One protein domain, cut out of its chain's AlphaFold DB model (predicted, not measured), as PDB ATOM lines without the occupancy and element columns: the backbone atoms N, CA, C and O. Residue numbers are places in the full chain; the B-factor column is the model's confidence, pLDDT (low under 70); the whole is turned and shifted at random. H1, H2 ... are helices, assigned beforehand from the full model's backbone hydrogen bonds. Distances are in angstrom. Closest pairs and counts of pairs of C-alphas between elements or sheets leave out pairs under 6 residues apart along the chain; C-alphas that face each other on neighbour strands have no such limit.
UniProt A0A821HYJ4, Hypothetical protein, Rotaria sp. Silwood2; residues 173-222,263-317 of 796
ATOM      1  N   PHE A 173     -42.730  -5.506  11.655       52.78
ATOM      2  CA  PHE A 173     -42.857  -4.592  12.795       52.78
ATOM      3  C   PHE A 173     -41.439  -4.184  13.216       52.78
ATOM      4  O   PHE A 173     -40.689  -4.989  13.759       52.78
ATOM      5  N   THR A 174     -41.035  -2.953  12.895       47.84
ATOM      6  CA  THR A 174     -39.649  -2.493  13.088       47.84
ATOM      7  C   THR A 174     -39.334  -2.211  14.554       47.84
ATOM      8  O   THR A 174     -38.170  -2.253  14.940       47.84
ATOM      9  N   ASN A 175     -40.366  -1.977  15.372       57.00
ATOM     10  CA  ASN A 175     -40.260  -1.731  16.802       57.00
ATOM     11  C   ASN A 175     -41.287  -2.579  17.566       57.00
ATOM     12  O   ASN A 175     -42.496  -2.446  17.360       57.00
ATOM     13  N   LEU A 176     -40.783  -3.412  18.474       64.88
ATOM     14  CA  LEU A 176     -41.542  -4.118  19.503       64.88
ATOM     15  C   LEU A 176     -41.348  -3.377  20.838       64.88
ATOM     16  O   LEU A 176     -40.253  -2.870  21.083       64.88
ATOM     17  N   SER A 177     -42.368  -3.271  21.701       65.81
ATOM     18  CA  SER A 177     -42.095  -2.966  23.119       65.81
ATOM     19  C   SER A 177     -41.794  -4.250  23.874       65.81
ATOM     20  O   SER A 177     -42.341  -5.296  23.534       65.81
ATOM     21  N   CYS A 178     -40.910  -4.163  24.864       71.12
ATOM     22  CA  CYS A 178     -40.490  -5.302  25.666       71.12
ATOM     23  C   CYS A 178     -41.177  -5.301  27.024       71.12
ATOM     24  O   CYS A 178     -41.528  -4.240  27.545       71.12
ATOM     25  N   TYR A 179     -41.296  -6.479  27.623       76.25
ATOM     26  CA  TYR A 179     -41.503  -6.586  29.053       76.25
ATOM     27  C   TYR A 179     -40.279  -6.007  29.776       76.25
ATOM     28  O   TYR A 179     -39.158  -6.457  29.557       76.25
ATOM     29  N   ILE A 180     -40.482  -4.963  30.587       72.69
ATOM     30  CA  ILE A 180     -39.376  -4.168  31.161       72.69
ATOM     31  C   ILE A 180     -39.095  -4.439  32.639       72.69
ATOM     32  O   ILE A 180     -38.071  -3.989  33.147       72.69
ATOM     33  N   TYR A 181     -39.985  -5.143  33.344       76.00
ATOM     34  CA  TYR A 181     -39.781  -5.424  34.770       76.00
ATOM     35  C   TYR A 181     -38.723  -6.502  35.008       76.00
ATOM     36  O   TYR A 181     -38.100  -6.531  36.066       76.00
ATOM     37  N   LEU A 182     -38.480  -7.350  34.006       79.00
ATOM     38  CA  LEU A 182     -37.402  -8.325  34.018       79.00
ATOM     39  C   LEU A 182     -36.234  -7.806  33.174       79.00
ATOM     40  O   LEU A 182     -36.384  -7.555  31.978       79.00
ATOM     41  N   GLN A 183     -35.053  -7.673  33.778       82.00
ATOM     42  CA  GLN A 183     -33.830  -7.324  33.054       82.00
ATOM     43  C   GLN A 183     -33.338  -8.550  32.277       82.00
ATOM     44  O   GLN A 183     -32.506  -9.310  32.764       82.00
ATOM     45  N   CYS A 184     -33.887  -8.766  31.085       80.50
ATOM     46  CA  CYS A 184     -33.575  -9.900  30.221       80.50
ATOM     47  C   CYS A 184     -32.630  -9.497  29.086       80.50
ATOM     48  O   CYS A 184     -32.911  -8.564  28.333       80.50
ATOM     49  N   ASN A 185     -31.534 -10.236  28.922       79.00
ATOM     50  CA  ASN A 185     -30.695 -10.160  27.731       79.00
ATOM     51  C   ASN A 185     -30.941 -11.411  26.881       79.00
ATOM     52  O   ASN A 185     -30.736 -12.511  27.384       79.00
ATOM     53  N   ARG A 186     -31.343 -11.261  25.612       76.56
ATOM     54  CA  ARG A 186     -31.532 -12.387  24.670       76.56
ATOM     55  C   ARG A 186     -30.315 -12.663  23.773       76.56
ATOM     56  O   ARG A 186     -30.297 -13.652  23.057       76.56
ATOM     57  N   GLY A 187     -29.272 -11.829  23.826       61.94
ATOM     58  CA  GLY A 187     -28.017 -12.049  23.093       61.94
ATOM     59  C   GLY A 187     -28.015 -11.668  21.603       61.94
ATOM     60  O   GLY A 187     -27.017 -11.932  20.936       61.94
ATOM     61  N   GLY A 188     -29.083 -11.057  21.072       60.81
ATOM     62  CA  GLY A 188     -29.210 -10.653  19.662       60.81
ATOM     63  C   GLY A 188     -28.967  -9.161  19.363       60.81
ATOM     64  O   GLY A 188     -28.979  -8.311  20.252       60.81
ATOM     65  N   LEU A 189     -28.751  -8.850  18.073       51.03
ATOM     66  CA  LEU A 189     -28.498  -7.501  17.515       51.03
ATOM     67  C   LEU A 189     -29.779  -6.697  17.193       51.03
ATOM     68  O   LEU A 189     -29.687  -5.497  16.933       51.03
ATOM     69  N   PHE A 190     -30.962  -7.324  17.213       52.97
ATOM     70  CA  PHE A 190     -32.245  -6.701  16.851       52.97
ATOM     71  C   PHE A 190     -33.321  -6.915  17.926       52.97
ATOM     72  O   PHE A 190     -33.222  -7.824  18.738       52.97
ATOM     73  N   CYS A 191     -34.341  -6.047  17.914       52.75
ATOM     74  CA  CYS A 191     -35.430  -5.839  18.882       52.75
ATOM     75  C   CYS A 191     -36.351  -7.048  19.203       52.75
ATOM     76  O   CYS A 191     -37.564  -6.857  19.326       52.75
ATOM     77  N   ALA A 192     -35.848  -8.277  19.332       62.28
ATOM     78  CA  ALA A 192     -36.623  -9.416  19.822       62.28
ATOM     79  C   ALA A 192     -36.871  -9.258  21.325       62.28
ATOM     80  O   ALA A 192     -36.150  -9.739  22.193       62.28
ATOM     81  N   CYS A 193     -37.897  -8.484  21.633       73.31
ATOM     82  CA  CYS A 193     -38.324  -8.228  22.987       73.31
ATOM     83  C   CYS A 193     -38.804  -9.505  23.688       73.31
ATOM     84  O   CYS A 193     -39.491 -10.328  23.075       73.31
ATOM     85  N   LEU A 194     -38.485  -9.626  24.981       79.94
ATOM     86  CA  LEU A 194     -39.154 -10.565  25.881       79.94
ATOM     87  C   LEU A 194     -40.633 -10.176  25.988       79.94
ATOM     88  O   LEU A 194     -40.948  -9.025  26.307       79.94
ATOM     89  N   ASP A 195     -41.517 -11.123  25.696       81.31
ATOM     90  CA  ASP A 195     -42.951 -11.038  25.957       81.31
ATOM     91  C   ASP A 195     -43.249 -11.673  27.317       81.31
ATOM     92  O   ASP A 195     -42.592 -12.628  27.720       81.31
ATOM     93  N   TRP A 196     -44.235 -11.155  28.047       82.12
ATOM     94  CA  TRP A 196     -44.553 -11.684  29.376       82.12
ATOM     95  C   TRP A 196     -45.026 -13.143  29.333       82.12
ATOM     96  O   TRP A 196     -44.824 -13.866  30.300       82.12
ATOM     97  N   ARG A 197     -45.598 -13.601  28.207       83.88
ATOM     98  CA  ARG A 197     -46.001 -15.005  27.997       83.88
ATOM     99  C   ARG A 197     -44.808 -15.947  27.830       83.88
ATOM    100  O   ARG A 197     -44.997 -17.154  27.709       83.88
ATOM    101  N   GLU A 198     -43.598 -15.398  27.743       82.50
ATOM    102  CA  GLU A 198     -42.348 -16.151  27.727       82.50
ATOM    103  C   GLU A 198     -41.720 -16.283  29.125       82.50
ATOM    104  O   GLU A 198     -40.686 -16.917  29.251       82.50
ATOM    105  N   ILE A 199     -42.327 -15.712  30.170       86.19
ATOM    106  CA  ILE A 199     -41.875 -15.865  31.560       86.19
ATOM    107  C   ILE A 199     -42.539 -17.109  32.156       86.19
ATOM    108  O   ILE A 199     -43.754 -17.272  32.032       86.19
ATOM    109  N   CYS A 200     -41.762 -17.962  32.827       84.19
ATOM    110  CA  CYS A 200     -42.226 -19.234  33.391       84.19
ATOM    111  C   CYS A 200     -42.920 -20.151  32.366       84.19
ATOM    112  O   CYS A 200     -43.879 -20.856  32.692       84.19
ATOM    113  N   ASN A 201     -42.446 -20.149  31.118       80.50
ATOM    114  CA  ASN A 201     -42.941 -21.020  30.052       80.50
ATOM    115  C   ASN A 201     -42.128 -22.331  29.938       80.50
ATOM    116  O   ASN A 201     -42.364 -23.142  29.036       80.50
ATOM    117  N   GLY A 202     -41.158 -22.545  30.830       78.56
ATOM    118  CA  GLY A 202     -40.290 -23.718  30.853       78.56
ATOM    119  C   GLY A 202     -39.088 -23.629  29.908       78.56
ATOM    120  O   GLY A 202     -38.344 -24.608  29.773       78.56
ATOM    121  N   LYS A 203     -38.895 -22.500  29.213       80.00
ATOM    122  CA  LYS A 203     -37.830 -22.271  28.234       80.00
ATOM    123  C   LYS A 203     -37.016 -21.050  28.646       80.00
ATOM    124  O   LYS A 203     -37.498 -19.937  28.617       80.00
ATOM    125  N   ILE A 204     -35.725 -21.267  28.881       80.81
ATOM    126  CA  ILE A 204     -34.779 -20.170  29.099       80.81
ATOM    127  C   ILE A 204     -34.595 -19.385  27.791       80.81
ATOM    128  O   ILE A 204     -33.917 -19.843  26.866       80.81
ATOM    129  N   ASP A 205     -35.204 -18.210  27.736       80.62
ATOM    130  CA  ASP A 205     -35.083 -17.197  26.695       80.62
ATOM    131  C   ASP A 205     -34.039 -16.123  27.058       80.62
ATOM    132  O   ASP A 205     -33.409 -15.554  26.159       80.62
ATOM    133  N   CYS A 206     -33.798 -15.865  28.351       82.31
ATOM    134  CA  CYS A 206     -32.814 -14.880  28.809       82.31
ATOM    135  C   CYS A 206     -31.434 -15.509  29.077       82.31
ATOM    136  O   CYS A 206     -31.234 -16.276  30.020       82.31
ATOM    137  N   ILE A 207     -30.419 -15.117  28.299       78.38
ATOM    138  CA  ILE A 207     -29.048 -15.648  28.404       78.38
ATOM    139  C   ILE A 207     -28.307 -15.200  29.673       78.38
ATOM    140  O   ILE A 207     -27.301 -15.801  30.049       78.38
ATOM    141  N   ASN A 208     -28.787 -14.166  30.367       79.19
ATOM    142  CA  ASN A 208     -28.221 -13.686  31.630       79.19
ATOM    143  C   ASN A 208     -28.677 -14.530  32.834       79.19
ATOM    144  O   ASN A 208     -29.174 -14.000  33.825       79.19
ATOM    145  N   GLY A 209     -28.476 -15.847  32.743       74.00
ATOM    146  CA  GLY A 209     -28.737 -16.793  33.828       74.00
ATOM    147  C   GLY A 209     -30.155 -17.364  33.880       74.00
ATOM    148  O   GLY A 209     -30.498 -17.951  34.900       74.00
ATOM    149  N   GLY A 210     -30.960 -17.215  32.820       80.94
ATOM    150  CA  GLY A 210     -32.323 -17.758  32.759       80.94
ATOM    151  C   GLY A 210     -33.276 -17.127  33.764       80.94
ATOM    152  O   GLY A 210     -34.036 -17.826  34.426       80.94
ATOM    153  N   ILE A 211     -33.189 -15.802  33.919       86.12
ATOM    154  CA  ILE A 211     -33.969 -15.050  34.910       86.12
ATOM    155  C   ILE A 211     -35.487 -15.088  34.648       86.12
ATOM    156  O   ILE A 211     -36.269 -14.884  35.567       86.12
ATOM    157  N   ASP A 212     -35.893 -15.365  33.412       86.25
ATOM    158  CA  ASP A 212     -37.275 -15.573  32.966       86.25
ATOM    159  C   ASP A 212     -37.891 -16.871  33.487       86.25
ATOM    160  O   ASP A 212     -39.108 -16.977  33.589       86.25
ATOM    161  N   GLU A 213     -37.046 -17.817  33.884       86.38
ATOM    162  CA  GLU A 213     -37.439 -19.100  34.464       86.38
ATOM    163  C   GLU A 213     -37.053 -19.203  35.951       86.38
ATOM    164  O   GLU A 213     -37.123 -20.271  36.564       86.38
ATOM    165  N   ALA A 214     -36.617 -18.094  36.555       84.56
ATOM    166  CA  ALA A 214     -36.262 -18.042  37.965       84.56
ATOM    167  C   ALA A 214     -37.517 -17.926  38.843       84.56
ATOM    168  O   ALA A 214     -38.403 -17.122  38.572       84.56
ATOM    169  N   TYR A 215     -37.554 -18.687  39.941       82.62
ATOM    170  CA  TYR A 215     -38.635 -18.681  40.943       82.62
ATOM    171  C   TYR A 215     -40.018 -19.153  40.447       82.62
ATOM    172  O   TYR A 215     -41.011 -19.029  41.164       82.62
ATOM    173  N   CYS A 216     -40.102 -19.727  39.243       82.88
ATOM    174  CA  CYS A 216     -41.345 -20.276  38.689       82.88
ATOM    175  C   CYS A 216     -41.861 -21.504  39.462       82.88
ATOM    176  O   CYS A 216     -43.037 -21.848  39.389       82.88
ATOM    177  N   ASP A 217     -41.005 -22.137  40.262       79.31
ATOM    178  CA  ASP A 217     -41.355 -23.205  41.198       79.31
ATOM    179  C   ASP A 217     -42.362 -22.759  42.270       79.31
ATOM    180  O   ASP A 217     -43.152 -23.573  42.750       79.31
ATOM    181  N   GLN A 218     -42.414 -21.463  42.597       84.12
ATOM    182  CA  GLN A 218     -43.420 -20.920  43.514       84.12
ATOM    183  C   GLN A 218     -44.846 -21.098  42.978       84.12
ATOM    184  O   GLN A 218     -45.758 -21.393  43.751       84.12
ATOM    185  N   LEU A 219     -45.035 -20.982  41.659       84.88
ATOM    186  CA  LEU A 219     -46.330 -21.202  41.013       84.88
ATOM    187  C   LEU A 219     -46.739 -22.680  41.076       84.88
ATOM    188  O   LEU A 219     -47.893 -23.007  41.347       84.88
ATOM    189  N   GLU A 220     -45.781 -23.590  40.903       82.69
ATOM    190  CA  GLU A 220     -46.000 -25.037  41.020       82.69
ATOM    191  C   GLU A 220     -46.387 -25.458  42.449       82.69
ATOM    192  O   GLU A 220     -47.216 -26.354  42.623       82.69
ATOM    193  N   ILE A 221     -45.835 -24.790  43.468       84.56
ATOM    194  CA  ILE A 221     -46.106 -25.060  44.893       84.56
ATOM    195  C   ILE A 221     -47.421 -24.423  45.371       84.56
ATOM    196  O   ILE A 221     -47.994 -24.892  46.356       84.56
ATOM    197  N   ASN A 222     -47.900 -23.370  44.705       87.25
ATOM    198  CA  ASN A 222     -49.091 -22.637  45.128       87.25
ATOM    199  C   ASN A 222     -50.327 -23.553  45.222       87.25
ATOM    200  O   ASN A 222     -50.561 -24.361  44.328       87.25
ATOM    201  N   TYR A 263     -58.940 -22.644  18.460       55.94
ATOM    202  CA  TYR A 263     -58.595 -21.371  19.089       55.94
ATOM    203  C   TYR A 263     -58.683 -20.230  18.054       55.94
ATOM    204  O   TYR A 263     -58.313 -20.476  16.896       55.94
ATOM    205  N   PRO A 264     -59.142 -19.006  18.393       56.19
ATOM    206  CA  PRO A 264     -59.289 -17.944  17.403       56.19
ATOM    207  C   PRO A 264     -57.942 -17.636  16.731       56.19
ATOM    208  O   PRO A 264     -57.070 -16.975  17.289       56.19
ATOM    209  N   LYS A 265     -57.787 -18.077  15.474       56.59
ATOM    210  CA  LYS A 265     -56.625 -17.831  14.587       56.59
ATOM    211  C   LYS A 265     -56.490 -16.356  14.171       56.59
ATOM    212  O   LYS A 265     -55.967 -16.036  13.112       56.59
ATOM    213  N   SER A 266     -57.086 -15.436  14.918       70.31
ATOM    214  CA  SER A 266     -57.218 -14.023  14.553       70.31
ATOM    215  C   SER A 266     -57.059 -13.117  15.760       70.31
ATOM    216  O   SER A 266     -57.611 -12.018  15.780       70.31
ATOM    217  N   CYS A 267     -56.287 -13.564  16.754       78.31
ATOM    218  CA  CYS A 267     -56.069 -12.755  17.933       78.31
ATOM    219  C   CYS A 267     -55.456 -11.406  17.582       78.31
ATOM    220  O   CYS A 267     -55.868 -10.417  18.175       78.31
ATOM    221  N   SER A 268     -54.547 -11.314  16.608       74.69
ATOM    222  CA  SER A 268     -53.879 -10.075  16.165       74.69
ATOM    223  C   SER A 268     -54.790  -8.847  15.938       74.69
ATOM    224  O   SER A 268     -54.297  -7.712  15.958       74.69
ATOM    225  N   PHE A 269     -56.101  -9.048  15.750       75.69
ATOM    226  CA  PHE A 269     -57.113  -8.008  15.509       75.69
ATOM    227  C   PHE A 269     -58.182  -7.921  16.608       75.69
ATOM    228  O   PHE A 269     -59.165  -7.202  16.446       75.69
ATOM    229  N   ASP A 270     -58.001  -8.655  17.695       78.12
ATOM    230  CA  ASP A 270     -58.989  -8.871  18.736       78.12
ATOM    231  C   ASP A 270     -58.434  -8.411  20.090       78.12
ATOM    232  O   ASP A 270     -57.574  -9.095  20.646       78.12
ATOM    233  N   PRO A 271     -58.864  -7.246  20.603       77.44
ATOM    234  CA  PRO A 271     -58.385  -6.695  21.871       77.44
ATOM    235  C   PRO A 271     -58.986  -7.366  23.118       77.44
ATOM    236  O   PRO A 271     -58.736  -6.873  24.211       77.44
ATOM    237  N   ALA A 272     -59.836  -8.391  22.981       78.25
ATOM    238  CA  ALA A 272     -60.556  -9.009  24.096       78.25
ATOM    239  C   ALA A 272     -59.666  -9.899  24.991       78.25
ATOM    240  O   ALA A 272     -58.633 -10.404  24.542       78.25
ATOM    241  N   PHE A 273     -60.101 -10.174  26.231       76.81
ATOM    242  CA  PHE A 273     -59.344 -11.000  27.194       76.81
ATOM    243  C   PHE A 273     -59.000 -12.388  26.654       76.81
ATOM    244  O   PHE A 273     -57.900 -12.873  26.876       76.81
ATOM    245  N   ARG A 274     -59.871 -12.970  25.823       77.12
ATOM    246  CA  ARG A 274     -59.621 -14.236  25.107       77.12
ATOM    247  C   ARG A 274     -58.344 -14.259  24.254       77.12
ATOM    248  O   ARG A 274     -57.925 -15.329  23.833       77.12
ATOM    249  N   CYS A 275     -57.758 -13.097  23.963       79.56
ATOM    250  CA  CYS A 275     -56.484 -12.949  23.266       79.56
ATOM    251  C   CYS A 275     -55.428 -12.192  24.087       79.56
ATOM    252  O   CYS A 275     -54.235 -12.367  23.845       79.56
ATOM    253  N   GLU A 276     -55.820 -11.347  25.043       76.31
ATOM    254  CA  GLU A 276     -54.864 -10.698  25.946       76.31
ATOM    255  C   GLU A 276     -54.372 -11.653  27.035       76.31
ATOM    256  O   GLU A 276     -53.166 -11.855  27.145       76.31
ATOM    257  N   ASP A 277     -55.269 -12.327  27.752       77.88
ATOM    258  CA  ASP A 277     -54.985 -12.973  29.042       77.88
ATOM    259  C   ASP A 277     -54.803 -14.470  28.883       77.88
ATOM    260  O   ASP A 277     -55.440 -15.305  29.516       77.88
ATOM    261  N   ILE A 278     -53.904 -14.810  27.968       79.50
ATOM    262  CA  ILE A 278     -53.623 -16.195  27.661       79.50
ATOM    263  C   ILE A 278     -52.163 -16.416  27.320       79.50
ATOM    264  O   ILE A 278     -51.523 -15.644  26.604       79.50
ATOM    265  N   THR A 279     -51.648 -17.515  27.838       81.69
ATOM    266  CA  THR A 279     -50.314 -18.046  27.623       81.69
ATOM    267  C   THR A 279     -50.398 -19.273  26.732       81.69
ATOM    268  O   THR A 279     -51.382 -20.018  26.724       81.69
ATOM    269  N   CYS A 280     -49.346 -19.493  25.952       80.56
ATOM    270  CA  CYS A 280     -49.255 -20.701  25.156       80.56
ATOM    271  C   CYS A 280     -48.752 -21.826  26.044       80.56
ATOM    272  O   CYS A 280     -47.656 -21.746  26.592       80.56
ATOM    273  N   ARG A 281     -49.581 -22.859  26.212       74.75
ATOM    274  CA  ARG A 281     -49.290 -23.925  27.166       74.75
ATOM    275  C   ARG A 281     -48.025 -24.693  26.751       74.75
ATOM    276  O   ARG A 281     -48.011 -25.256  25.650       74.75
ATOM    277  N   PRO A 282     -47.007 -24.781  27.621       67.06
ATOM    278  CA  PRO A 282     -45.826 -25.598  27.372       67.06
ATOM    279  C   PRO A 282     -46.196 -27.076  27.183       67.06
ATOM    280  O   PRO A 282     -47.151 -27.560  27.785       67.06
ATOM    281  N   GLY A 283     -45.458 -27.794  26.333       62.41
ATOM    282  CA  GLY A 283     -45.638 -29.244  26.139       62.41
ATOM    283  C   GLY A 283     -46.728 -29.637  25.129       62.41
ATOM    284  O   GLY A 283     -46.761 -30.782  24.675       62.41
ATOM    285  N   ILE A 284     -47.562 -28.689  24.680       67.94
ATOM    286  CA  ILE A 284     -48.525 -28.885  23.584       67.94
ATOM    287  C   ILE A 284     -47.893 -28.524  22.233       67.94
ATOM    288  O   ILE A 284     -46.966 -27.733  22.132       67.94
ATOM    289  N   VAL A 285     -48.438 -29.088  21.150       65.56
ATOM    290  CA  VAL A 285     -48.007 -28.839  19.763       65.56
ATOM    291  C   VAL A 285     -47.989 -27.343  19.385       65.56
ATOM    292  O   VAL A 285     -47.147 -26.955  18.593       65.56
ATOM    293  N   LYS A 286     -48.877 -26.493  19.918       75.62
ATOM    294  CA  LYS A 286     -48.944 -25.048  19.613       75.62
ATOM    295  C   LYS A 286     -48.543 -24.210  20.829       75.62
ATOM    296  O   LYS A 286     -49.401 -23.627  21.482       75.62
ATOM    297  N   ASP A 287     -47.262 -24.170  21.144       74.56
ATOM    298  CA  ASP A 287     -46.734 -23.479  22.324       74.56
ATOM    299  C   ASP A 287     -45.861 -22.258  21.976       74.56
ATOM    300  O   ASP A 287     -45.318 -21.599  22.861       74.56
ATOM    301  N   PHE A 288     -45.734 -21.913  20.689       79.88
ATOM    302  CA  PHE A 288     -45.048 -20.696  20.276       79.88
ATOM    303  C   PHE A 288     -45.963 -19.479  20.436       79.88
ATOM    304  O   PHE A 288     -46.973 -19.355  19.734       79.88
ATOM    305  N   ALA A 289     -45.581 -18.567  21.334       83.94
ATOM    306  CA  ALA A 289     -46.312 -17.338  21.604       83.94
ATOM    307  C   ALA A 289     -45.986 -16.244  20.582       83.94
ATOM    308  O   ALA A 289     -44.909 -15.639  20.585       83.94
ATOM    309  N   CYS A 290     -46.970 -15.891  19.758       80.69
ATOM    310  CA  CYS A 290     -46.835 -14.805  18.793       80.69
ATOM    311  C   CYS A 290     -46.793 -13.409  19.442       80.69
ATOM    312  O   CYS A 290     -46.570 -12.422  18.749       80.69
ATOM    313  N   GLY A 291     -46.920 -13.298  20.769       79.25
ATOM    314  CA  GLY A 291     -46.924 -12.021  21.506       79.25
ATOM    315  C   GLY A 291     -48.248 -11.263  21.398       79.25
ATOM    316  O   GLY A 291     -48.364 -10.082  21.725       79.25
ATOM    317  N   ASP A 292     -49.263 -11.953  20.896       76.38
ATOM    318  CA  ASP A 292     -50.590 -11.442  20.632       76.38
ATOM    319  C   ASP A 292     -51.663 -12.442  21.091       76.38
ATOM    320  O   ASP A 292     -52.776 -12.413  20.598       76.38
ATOM    321  N   GLY A 293     -51.326 -13.376  21.976       79.31
ATOM    322  CA  GLY A 293     -52.229 -14.455  22.376       79.31
ATOM    323  C   GLY A 293     -52.497 -15.500  21.294       79.31
ATOM    324  O   GLY A 293     -53.130 -16.505  21.595       79.31
ATOM    325  N   GLU A 294     -52.019 -15.330  20.053       81.44
ATOM    326  CA  GLU A 294     -52.024 -16.409  19.072       81.44
ATOM    327  C   GLU A 294     -50.943 -17.432  19.449       81.44
ATOM    328  O   GLU A 294     -49.750 -17.117  19.536       81.44
ATOM    329  N   CYS A 295     -51.372 -18.675  19.662       81.38
ATOM    330  CA  CYS A 295     -50.490 -19.803  19.922       81.38
ATOM    331  C   CYS A 295     -50.375 -20.655  18.666       81.38
ATOM    332  O   CYS A 295     -51.358 -21.230  18.181       81.38
ATOM    333  N   THR A 296     -49.167 -20.723  18.116       80.88
ATOM    334  CA  THR A 296     -48.929 -21.361  16.820       80.88
ATOM    335  C   THR A 296     -47.815 -22.388  16.900       80.88
ATOM    336  O   THR A 296     -47.166 -22.576  17.926       80.88
ATOM    337  N   LEU A 297     -47.647 -23.112  15.799       75.25
ATOM    338  CA  LEU A 297     -46.565 -24.067  15.628       75.25
ATOM    339  C   LEU A 297     -45.264 -23.367  15.212       75.25
ATOM    340  O   LEU A 297     -44.196 -23.640  15.749       75.25
ATOM    341  N   THR A 298     -45.361 -22.506  14.193       68.00
ATOM    342  CA  THR A 298     -44.203 -21.941  13.478       68.00
ATOM    343  C   THR A 298     -44.468 -20.620  12.754       68.00
ATOM    344  O   THR A 298     -43.511 -20.022  12.254       68.00
ATOM    345  N   THR A 299     -45.726 -20.190  12.615       78.81
ATOM    346  CA  THR A 299     -46.115 -19.050  11.770       78.81
ATOM    347  C   THR A 299     -47.117 -18.176  12.497       78.81
ATOM    348  O   THR A 299     -48.222 -18.637  12.774       78.81
ATOM    349  N   CYS A 300     -46.757 -16.919  12.736       78.62
ATOM    350  CA  CYS A 300     -47.611 -15.949  13.402       78.62
ATOM    351  C   CYS A 300     -48.323 -15.048  12.402       78.62
ATOM    352  O   CYS A 300     -47.724 -14.600  11.415       78.62
ATOM    353  N   THR A 301     -49.571 -14.683  12.698       77.56
ATOM    354  CA  THR A 301     -50.301 -13.692  11.896       77.56
ATOM    355  C   THR A 301     -49.593 -12.337  11.922       77.56
ATOM    356  O   THR A 301     -49.478 -11.671  10.894       77.56
ATOM    357  N   ASN A 302     -49.026 -11.961  13.073       73.69
ATOM    358  CA  ASN A 302     -48.255 -10.728  13.242       73.69
ATOM    359  C   ASN A 302     -46.779 -10.824  12.789       73.69
ATOM    360  O   ASN A 302     -46.016  -9.886  13.008       73.69
ATOM    361  N   LYS A 303     -46.356 -11.939  12.176       76.44
ATOM    362  CA  LYS A 303     -44.984 -12.169  11.681       76.44
ATOM    363  C   LYS A 303     -43.874 -12.104  12.739       76.44
ATOM    364  O   LYS A 303     -42.700 -12.012  12.372       76.44
ATOM    365  N   ARG A 304     -44.194 -12.212  14.036       78.56
ATOM    366  CA  ARG A 304     -43.177 -12.307  15.099       78.56
ATOM    367  C   ARG A 304     -42.230 -13.495  14.884       78.56
ATOM    368  O   ARG A 304     -41.037 -13.376  15.139       78.56
ATOM    369  N   ASP A 305     -42.722 -14.604  14.333       77.38
ATOM    370  CA  ASP A 305     -41.906 -15.774  13.987       77.38
ATOM    371  C   ASP A 305     -40.788 -15.460  12.977       77.38
ATOM    372  O   ASP A 305     -39.700 -16.026  13.065       77.38
ATOM    373  N   VAL A 306     -41.023 -14.537  12.038       76.62
ATOM    374  CA  VAL A 306     -40.028 -14.125  11.036       76.62
ATOM    375  C   VAL A 306     -38.888 -13.349  11.693       76.62
ATOM    376  O   VAL A 306     -37.731 -13.545  11.330       76.62
ATOM    377  N   LEU A 307     -39.197 -12.508  12.687       74.81
ATOM    378  CA  LEU A 307     -38.191 -11.778  13.465       74.81
ATOM    379  C   LEU A 307     -37.276 -12.736  14.232       74.81
ATOM    380  O   LEU A 307     -36.059 -12.593  14.158       74.81
ATOM    381  N   PHE A 308     -37.848 -13.748  14.888       75.31
ATOM    382  CA  PHE A 308     -37.065 -14.771  15.585       75.31
ATOM    383  C   PHE A 308     -36.209 -15.608  14.633       75.31
ATOM    384  O   PHE A 308     -35.034 -15.834  14.908       75.31
ATOM    385  N   LYS A 309     -36.754 -16.026  13.480       76.00
ATOM    386  CA  LYS A 309     -35.970 -16.731  12.451       76.00
ATOM    387  C   LYS A 309     -34.795 -15.878  11.976       76.00
ATOM    388  O   LYS A 309     -33.685 -16.383  11.871       76.00
ATOM    389  N   LYS A 310     -35.018 -14.581  11.741       74.12
ATOM    390  CA  LYS A 310     -33.966 -13.639  11.346       74.12
ATOM    391  C   LYS A 310     -32.890 -13.491  12.428       74.12
ATOM    392  O   LYS A 310     -31.711 -13.544  12.107       74.12
ATOM    393  N   GLU A 311     -33.274 -13.376  13.696       72.81
ATOM    394  CA  GLU A 311     -32.324 -13.302  14.813       72.81
ATOM    395  C   GLU A 311     -31.476 -14.576  14.934       72.81
ATOM    396  O   GLU A 311     -30.251 -14.488  15.027       72.81
ATOM    397  N   MET A 312     -32.103 -15.755  14.839       72.38
ATOM    398  CA  MET A 312     -31.396 -17.041  14.827       72.38
ATOM    399  C   MET A 312     -30.380 -17.133  13.681       72.38
ATOM    400  O   MET A 312     -29.329 -17.752  13.845       72.38
ATOM    401  N   ILE A 313     -30.686 -16.518  12.533       72.12
ATOM    402  CA  ILE A 313     -29.789 -16.446  11.377       72.12
ATOM    403  C   ILE A 313     -28.672 -15.424  11.598       72.12
ATOM    404  O   ILE A 313     -27.564 -15.672  11.149       72.12
ATOM    405  N   GLU A 314     -28.913 -14.286  12.249       68.50
ATOM    406  CA  GLU A 314     -27.976 -13.148  12.296       68.50
ATOM    407  C   GLU A 314     -27.066 -13.108  13.537       68.50
ATOM    408  O   GLU A 314     -26.076 -12.374  13.536       68.50
ATOM    409  N   MET A 315     -27.325 -13.913  14.571       65.62
ATOM    410  CA  MET A 315     -26.484 -13.978  15.778       65.62
ATOM    411  C   MET A 315     -25.005 -14.268  15.474       65.62
ATOM    412  O   MET A 315     -24.669 -14.926  14.494       65.62
ATOM    413  N   THR A 316     -24.087 -13.749  16.293       58.91
ATOM    414  CA  THR A 316     -22.634 -13.932  16.114       58.91
ATOM    415  C   THR A 316     -22.275 -15.415  16.027       58.91
ATOM    416  O   THR A 316     -22.635 -16.161  16.933       58.91
ATOM    417  N   SER A 317     -21.575 -15.829  14.960       60.94
ATOM    418  CA  SER A 317     -21.185 -17.229  14.754       60.94
ATOM    419  C   SER A 317     -19.690 -17.453  14.909       60.94
ATOM    420  O   SER A 317     -18.868 -16.647  14.481       60.94
TER     421      SER A 317
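AT A GLANCE: This is residues 173 to 222 and 263 to 317 of the 796 residues of the protein "Hypothetical protein" of Rotaria sp. Silwood2 (UniProt A0A821HYJ4). Look for little regular structure: the body is mostly loops, with the longest helix, H3, along one side and two short helices, H1 and H2, at separate corners. Residues 173 to 216 wind through one half, and residues 277 to 303 loop back on themselves in the other. The printed part has 105 residues with three named helices, in the order H1, H2, H3, and no named strand; it is all helix by class, yet these hold only 20 residues. It is compact, with a radius of gyration of the C-alphas of 14.0 A and spans of 38 by 36 by 25 A.

IN THESE COORDINATES: Find C-alpha 304 at (-43.177, -12.307, 15.099); from there H3, residues 304 to 314, runs 15.5 A to C-alpha 314 at (-27.976, -13.148, 12.296). H1 is residues 217 to 221, and H2 residues 273 to 276.

HOW THE PARTS SIT: H3 is apart from H1 and H2, which are apart too. In H1 and H3 every O i to N i+4 pair is within hydrogen-bond range; H2 is too short for one. Residues 288 to 289 pair antiparallel with 295 to 296.

THE WHOLE: C-alphas 222 and 263 stand 27.7 A apart across the cut. H2 to H3 is a long link. Mean pLDDT of the printed part is 74.8; 23 residues are under 70, among them 187 to 192.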